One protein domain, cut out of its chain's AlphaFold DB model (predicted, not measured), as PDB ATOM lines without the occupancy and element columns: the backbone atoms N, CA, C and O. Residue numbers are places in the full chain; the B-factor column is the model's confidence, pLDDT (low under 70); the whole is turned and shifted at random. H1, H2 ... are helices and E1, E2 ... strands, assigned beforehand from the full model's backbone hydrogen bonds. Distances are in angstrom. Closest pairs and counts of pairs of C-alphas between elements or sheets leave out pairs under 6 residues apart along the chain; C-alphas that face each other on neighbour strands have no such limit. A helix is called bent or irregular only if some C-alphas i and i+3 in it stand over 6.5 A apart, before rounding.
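Overview. This is residues 91 to 145 of the 219 residues of the protein "Integrase family protein" of Sulfobacillus thermotolerans (UniProt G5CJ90). What does one see first, going along from residue 91? A thin hairpin of two short strands, E1 and E2, runs on from its open end, where Phe 106 of E2 lies beside Thr 91 of E1, through a tight link into one kinked helix, H1, and hairpin and helix make a loose V. After H1, residues 126 to 145 fold back as a winding stretch with no named element. Which part sticks out, and what is the make-up? Residues 96 to 101, the hairpin's tip, stick out; the 55 printed residues hold two strands and then one helix, with the order E1 - E2 in the antiparallel sheet. The class is mixed, helices and strands, with under half of the residues, 25, in named elements. How large is it? The whole is loose, with a radius of gyration of the C-alphas of 13.0 A, and it spans 33 by 27 by 15 A.

Arrangement. How do the first two strands pair? E1, residues 91 to 94, and E2, residues 103 to 106, are antiparallel neighbours at 147 degrees and form a hairpin. The C-alphas of Thr 91 and Phe 106, which face each other, are 4.7 A apart. Which backbone atoms show this pairing? N 92 and O 105 are 2.9 A apart and N 105 and O 92 are 2.8 A apart, both within hydrogen-bond range. Where is the helix, and how is its backbone? H1, residues 109 to 125, follows E2 by a tight link of 2 residues, and E1 and H1 are apart. In H1, 10 of 13 O i to N i+4 pairs are within hydrogen-bond range.

Along the chain. Where do the strands lie? E1 begins at C-alpha 91 at (111.036, 98.172, 130.631) and is 9.7 A from first to last C-alpha. E2 is 9.8 A long in the same measure. Where does the helix run? H1 goes from C-alpha 109 at (116.082, 90.000, 134.015) to C-alpha 125 at (100.682, 76.455, 121.171), 24.2 A from first to last C-alpha. Is it even along its length? H1 has a kink of 39 degrees near residue 119 and is only just irregular: C-alphas 121 and 124 are 6.8 A apart.

Size, cuts and confidence. How far does the printed part reach? The two C-alphas farthest apart, those of Gly 99 and Gln 121, are 35.4 A apart. Is there a cut, or a long link? The printed part has no cut; the link from E1 to E2, 8 residues, is short, and that from E2 to H1 is tight. Where is the model's confidence low? The mean pLDDT of the printed part is 70.4, and residues 91 to 105, residue 130 and residues 133 to 134 are under 70.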
ATOM      1  N   THR A  91     112.155  97.308 130.310       46.72
ATOM      2  CA  THR A  91     111.036  98.172 130.631       46.72
ATOM      3  C   THR A  91     109.846  97.772 129.792       46.72
ATOM      4  O   THR A  91     109.952  97.622 128.580       46.72
ATOM      5  N   THR A  92     108.690  97.636 130.429       51.38
ATOM      6  CA  THR A  92     107.418  97.531 129.718       51.38
ATOM      7  C   THR A  92     106.587  98.780 129.951       51.38
ATOM      8  O   THR A  92     106.663  99.416 131.003       51.38
ATOM      9  N   VAL A  93     105.784  99.138 128.957       55.88
ATOM     10  CA  VAL A  93     104.916 100.307 129.007       55.88
ATOM     11  C   VAL A  93     103.487  99.834 129.221       55.88
ATOM     12  O   VAL A  93     102.879  99.236 128.334       55.88
ATOM     13  N   VAL A  94     102.918 100.138 130.385       59.41
ATOM     14  CA  VAL A  94     101.490  99.910 130.613       59.41
ATOM     15  C   VAL A  94     100.725 101.105 130.058       59.41
ATOM     16  O   VAL A  94     100.679 102.169 130.681       59.41
ATOM     17  N   ARG A  95     100.142 100.917 128.871       50.19
ATOM     18  CA  ARG A  95      99.242 101.877 128.219       50.19
ATOM     19  C   ARG A  95      97.835 101.746 128.827       50.19
ATOM     20  O   ARG A  95      97.398 100.637 129.133       50.19
ATOM     21  N   SER A  96      97.154 102.873 129.042       52.06
ATOM     22  CA  SER A  96      95.769 102.949 129.555       52.06
ATOM     23  C   SER A  96      95.551 102.504 131.017       52.06
ATOM     24  O   SER A  96      94.692 101.674 131.317       52.06
ATOM     25  N   GLY A  97      96.294 103.082 131.971       52.66
ATOM     26  CA  GLY A  97      95.891 103.067 133.389       52.66
ATOM     27  C   GLY A  97      94.683 103.982 133.675       52.66
ATOM     28  O   GLY A  97      94.259 104.745 132.807       52.66
ATOM     29  N   LYS A  98      94.135 103.954 134.903       45.38
ATOM     30  CA  LYS A  98      93.069 104.885 135.343       45.38
ATOM     31  C   LYS A  98      93.494 106.335 135.029       45.38
ATOM     32  O   LYS A  98      94.530 106.781 135.513       45.38
ATOM     33  N   GLY A  99      92.718 107.041 134.200       52.34
ATOM     34  CA  GLY A  99      93.025 108.410 133.747       52.34
ATOM     35  C   GLY A  99      93.910 108.519 132.495       52.34
ATOM     36  O   GLY A  99      94.513 109.564 132.288       52.34
ATOM     37  N   ASN A 100      94.014 107.457 131.686       52.53
ATOM     38  CA  ASN A 100      94.777 107.418 130.428       52.53
ATOM     39  C   ASN A 100      96.292 107.663 130.589       52.53
ATOM     40  O   ASN A 100      96.983 108.067 129.658       52.53
ATOM     41  N   LYS A 101      96.820 107.412 131.793       56.06
ATOM     42  CA  LYS A 101      98.240 107.586 132.099       56.06
ATOM     43  C   LYS A 101      99.036 106.366 131.650       56.06
ATOM     44  O   LYS A 101      98.700 105.226 131.991       56.06
ATOM     45  N   THR A 102     100.106 106.636 130.916       58.50
ATOM     46  CA  THR A 102     101.127 105.662 130.538       58.50
ATOM     47  C   THR A 102     102.171 105.592 131.643       58.50
ATOM     48  O   THR A 102     102.578 106.631 132.162       58.50
ATOM     49  N   ARG A 103     102.602 104.386 132.024       64.75
ATOM     50  CA  ARG A 103     103.699 104.217 132.988       64.75
ATOM     51  C   ARG A 103     104.690 103.159 132.535       64.75
ATOM     52  O   ARG A 103     104.292 102.133 131.978       64.75
ATOM     53  N   THR A 104     105.954 103.420 132.828       65.00
ATOM     54  CA  THR A 104     107.052 102.480 132.639       65.00
ATOM     55  C   THR A 104     107.146 101.578 133.859       65.00
ATOM     56  O   THR A 104     107.160 102.055 134.992       65.00
ATOM     57  N   VAL A 105     107.189 100.272 133.631       68.62
ATOM     58  CA  VAL A 105     107.409  99.263 134.665       68.62
ATOM     59  C   VAL A 105     108.740  98.592 134.375       68.62
ATOM     60  O   VAL A 105     108.944  98.065 133.281       68.62
ATOM     61  N   PHE A 106     109.629  98.612 135.361       72.25
ATOM     62  CA  PHE A 106     110.905  97.915 135.296       72.25
ATOM     63  C   PHE A 106     110.688  96.428 135.558       72.25
ATOM     64  O   PHE A 106     110.007  96.041 136.512       72.25
ATOM     65  N   LEU A 107     111.248  95.596 134.691       70.06
ATOM     66  CA  LEU A 107     111.185  94.145 134.789       70.06
ATOM     67  C   LEU A 107     112.566  93.634 135.186       70.06
ATOM     68  O   LEU A 107     113.575  94.072 134.644       70.06
ATOM     69  N   SER A 108     112.614  92.689 136.124       74.88
ATOM     70  CA  SER A 108     113.864  91.996 136.429       74.88
ATOM     71  C   SER A 108     114.281  91.113 135.255       74.88
ATOM     72  O   SER A 108     113.423  90.580 134.546       74.88
ATOM     73  N   ASP A 109     115.582  90.860 135.097       76.62
ATOM     74  CA  ASP A 109     116.082  90.000 134.015       76.62
ATOM     75  C   ASP A 109     115.454  88.605 134.052       76.62
ATOM     76  O   ASP A 109     115.176  88.006 133.016       76.62
ATOM     77  N   LYS A 110     115.167  88.096 135.259       76.31
ATOM     78  CA  LYS A 110     114.451  86.828 135.443       76.31
ATOM     79  C   LYS A 110     113.072  86.868 134.784       76.31
ATOM     80  O   LYS A 110     112.707  85.920 134.097       76.31
ATOM     81  N   LEU A 111     112.312  87.942 134.984       70.25
ATOM     82  CA  LEU A 111     110.981  88.085 134.400       70.25
ATOM     83  C   LEU A 111     111.051  88.299 132.883       70.25
ATOM     84  O   LEU A 111     110.253  87.711 132.158       70.25
ATOM     85  N   VAL A 112     112.026  89.072 132.397       74.50
ATOM     86  CA  VAL A 112     112.266  89.247 130.954       74.50
ATOM     87  C   VAL A 112     112.566  87.903 130.286       74.50
ATOM     88  O   VAL A 112     111.981  87.601 129.246       74.50
ATOM     89  N   ARG A 113     113.414  87.067 130.903       79.25
ATOM     90  CA  ARG A 113     113.696  85.704 130.424       79.25
ATOM     91  C   ARG A 113     112.432  84.847 130.372       79.25
ATOM     92  O   ARG A 113     112.116  84.340 129.306       79.25
ATOM     93  N   LEU A 114     111.654  84.790 131.457       72.44
ATOM     94  CA  LEU A 114     110.404  84.016 131.500       72.44
ATOM     95  C   LEU A 114     109.394  84.457 130.432       72.44
ATOM     96  O   LEU A 114     108.768  83.621 129.787       72.44
ATOM     97  N   ILE A 115     109.241  85.767 130.215       71.50
ATOM     98  CA  ILE A 115     108.354  86.291 129.166       71.50
ATOM     99  C   ILE A 115     108.875  85.895 127.781       71.50
ATOM    100  O   ILE A 115     108.086  85.506 126.919       71.50
ATOM    101  N   ARG A 116     110.189  85.976 127.554       75.88
ATOM    102  CA  ARG A 116     110.812  85.588 126.285       75.88
ATOM    103  C   ARG A 116     110.636  84.094 126.012       75.88
ATOM    104  O   ARG A 116     110.302  83.739 124.884       75.88
ATOM    105  N   ASP A 117     110.811  83.252 127.024       77.88
ATOM    106  CA  ASP A 117     110.611  81.806 126.921       77.88
ATOM    107  C   ASP A 117     109.152  81.478 126.617       77.88
ATOM    108  O   ASP A 117     108.880  80.772 125.647       77.88
ATOM    109  N   TYR A 118     108.211  82.095 127.338       78.12
ATOM    110  CA  TYR A 118     106.785  81.971 127.045       78.12
ATOM    111  C   TYR A 118     106.473  82.349 125.589       78.12
ATOM    112  O   TYR A 118     105.837  81.578 124.877       78.12
ATOM    113  N   VAL A 119     106.951  83.501 125.104       71.50
ATOM    114  CA  VAL A 119     106.696  83.953 123.724       71.50
ATOM    115  C   VAL A 119     107.291  82.997 122.687       71.50
ATOM    116  O   VAL A 119     106.628  82.714 121.689       71.50
ATOM    117  N   LYS A 120     108.512  82.495 122.911       73.62
ATOM    118  CA  LYS A 120     109.219  81.628 121.955       73.62
ATOM    119  C   LYS A 120     108.724  80.179 121.956       73.62
ATOM    120  O   LYS A 120     108.737  79.549 120.906       73.62
ATOM    121  N   GLN A 121     108.345  79.643 123.114       80.75
ATOM    122  CA  GLN A 121     108.187  78.196 123.314       80.75
ATOM    123  C   GLN A 121     106.732  77.774 123.575       80.75
ATOM    124  O   GLN A 121     106.324  76.678 123.192       80.75
ATOM    125  N   GLU A 122     105.929  78.639 124.201       77.88
ATOM    126  CA  GLU A 122     104.596  78.275 124.701       77.88
ATOM    127  C   GLU A 122     103.471  79.025 123.989       77.88
ATOM    128  O   GLU A 122     102.443  78.440 123.648       77.88
ATOM    129  N   ARG A 123     103.655  80.320 123.713       80.06
ATOM    130  CA  ARG A 123     102.613  81.187 123.153       80.06
ATOM    131  C   ARG A 123     102.096  80.662 121.813       80.06
ATOM    132  O   ARG A 123     100.899  80.752 121.574       80.06
ATOM    133  N   GLY A 124     102.961  80.077 120.980       76.50
ATOM    134  CA  GLY A 124     102.585  79.481 119.691       76.50
ATOM    135  C   GLY A 124     101.658  78.261 119.788       76.50
ATOM    136  O   GLY A 124     101.000  77.927 118.810       76.50
ATOM    137  N   GLN A 125     101.550  77.623 120.959       82.44
ATOM    138  CA  GLN A 125     100.682  76.455 121.171       82.44
ATOM    139  C   GLN A 125      99.195  76.836 121.275       82.44
ATOM    140  O   GLN A 125      98.313  75.982 121.184       82.44
ATOM    141  N   TYR A 126      98.891  78.123 121.456       78.00
ATOM    142  CA  TYR A 126      97.524  78.625 121.473       78.00
ATOM    143  C   TYR A 126      97.027  78.823 120.038       78.00
ATOM    144  O   TYR A 126      97.634  79.559 119.265       78.00
ATOM    145  N   GLY A 127      95.869  78.253 119.694       77.88
ATOM    146  CA  GLY A 127      95.344  78.274 118.318       77.88
ATOM    147  C   GLY A 127      95.130  79.668 117.703       77.88
ATOM    148  O   GLY A 127      95.050  79.794 116.488       77.88
ATOM    149  N   LEU A 128      95.072  80.727 118.520       76.81
ATOM    150  CA  LEU A 128      94.905  82.120 118.081       76.81
ATOM    151  C   LEU A 128      96.191  82.962 118.191       76.81
ATOM    152  O   LEU A 128      96.140  84.188 118.082       76.81
ATOM    153  N   ALA A 129      97.350  82.337 118.417       72.62
ATOM    154  CA  ALA A 129      98.608  83.042 118.655       72.62
ATOM    155  C   ALA A 129      99.079  83.900 117.476       72.62
ATOM    156  O   ALA A 129      99.608  84.992 117.699       72.62
ATOM    157  N   ASN A 130      98.847  83.430 116.249       69.38
ATOM    158  CA  ASN A 130      99.316  84.076 115.018       69.38
ATOM    159  C   ASN A 130      98.537  85.350 114.664       69.38
ATOM    160  O   ASN A 130      99.043  86.190 113.930       69.38
ATOM    161  N   VAL A 131      97.315  85.499 115.180       72.31
ATOM    162  CA  VAL A 131      96.421  86.630 114.865       72.31
ATOM    163  C   VAL A 131      96.191  87.560 116.055       72.31
ATOM    164  O   VAL A 131      95.601  88.627 115.905       72.31
ATOM    165  N   SER A 132      96.635  87.171 117.253       70.06
ATOM    166  CA  SER A 132      96.432  87.976 118.452       70.06
ATOM    167  C   SER A 132      97.553  89.001 118.665       70.06
ATOM    168  O   SER A 132      98.722  88.608 118.743       70.06
ATOM    169  N   PRO A 133      97.213  90.286 118.895       69.50
ATOM    170  CA  PRO A 133      98.176  91.315 119.279       69.50
ATOM    171  C   PRO A 133      98.521  91.303 120.782       69.50
ATOM    172  O   PRO A 133      99.334  92.110 121.232       69.50
ATOM    173  N   TYR A 134      97.896  90.442 121.595       69.44
ATOM    174  CA  TYR A 134      98.074  90.439 123.050       69.44
ATOM    175  C   TYR A 134      99.221  89.532 123.500       69.44
ATOM    176  O   TYR A 134      99.434  88.457 122.940       69.44
ATOM    177  N   LEU A 135      99.922  89.930 124.569       73.00
ATOM    178  CA  LEU A 135     100.988  89.113 125.154       73.00
ATOM    179  C   LEU A 135     100.433  87.779 125.672       73.00
ATOM    180  O   LEU A 135     100.884  86.733 125.225       73.00
ATOM    181  N   PHE A 136      99.426  87.824 126.551       78.19
ATOM    182  CA  PHE A 136      98.815  86.638 127.156       78.19
ATOM    183  C   PHE A 136      97.501  86.252 126.477       78.19
ATOM    184  O   PHE A 136      96.599  87.082 126.306       78.19
ATOM    185  N   LEU A 137      97.382  84.966 126.158       79.31
ATOM    186  CA  LEU A 137      96.271  84.387 125.406       79.31
ATOM    187  C   LEU A 137      95.395  83.491 126.285       79.31
ATOM    188  O   LEU A 137      95.739  83.141 127.414       79.31
ATOM    189  N   SER A 138      94.245  83.104 125.745       80.94
ATOM    190  CA  SER A 138      93.398  82.045 126.286       80.94
ATOM    191  C   SER A 138      93.194  80.984 125.208       80.94
ATOM    192  O   SER A 138      93.151  81.312 124.026       80.94
ATOM    193  N   ASN A 139      93.000  79.718 125.589       79.25
ATOM    194  CA  ASN A 139      92.787  78.624 124.625       79.25
ATOM    195  C   ASN A 139      91.638  78.904 123.643       79.25
ATOM    196  O   ASN A 139      91.653  78.414 122.522       79.25
ATOM    197  N   ARG A 140      90.639  79.684 124.073       80.44
ATOM    198  CA  ARG A 140      89.424  79.990 123.300       80.44
ATOM    199  C   ARG A 140      89.288  81.467 122.913       80.44
ATOM    200  O   ARG A 140      88.244  81.848 122.402       80.44
ATOM    201  N   SER A 141      90.269  82.320 123.220       82.19
ATOM    202  CA  SER A 141      90.163  83.771 122.993       82.19
ATOM    203  C   SER A 141      91.523  84.392 122.673       82.19
ATOM    204  O   SER A 141      92.520  84.016 123.297       82.19
ATOM    205  N   PRO A 142      91.580  85.396 121.774       71.88
ATOM    206  CA  PRO A 142      92.817  86.097 121.451       71.88
ATOM    207  C   PRO A 142      93.380  86.890 122.643       71.88
ATOM    208  O   PRO A 142      94.507  87.357 122.569       71.88
ATOM    209  N   GLN A 143      92.651  87.039 123.750       81.25
ATOM    210  CA  GLN A 143      93.134  87.709 124.956       81.25
ATOM    211  C   GLN A 143      92.774  86.918 126.215       81.25
ATOM    212  O   GLN A 143      91.660  86.395 126.349       81.25
ATOM    213  N   LEU A 144      93.699  86.884 127.178       80.44
ATOM    214  CA  LEU A 144      93.413  86.402 128.525       80.44
ATOM    215  C   LEU A 144      92.398  87.317 129.228       80.44
ATOM    216  O   LEU A 144      92.645  88.504 129.444       80.44
ATOM    217  N   SER A 145      91.255  86.755 129.626       87.00
ATOM    218  CA  SER A 145      90.235  87.509 130.358       87.00
ATOM    219  C   SER A 145      90.634  87.727 131.821       87.00
ATOM    220  O   SER A 145      91.301  86.888 132.433       87.00
TER     221      SER A 145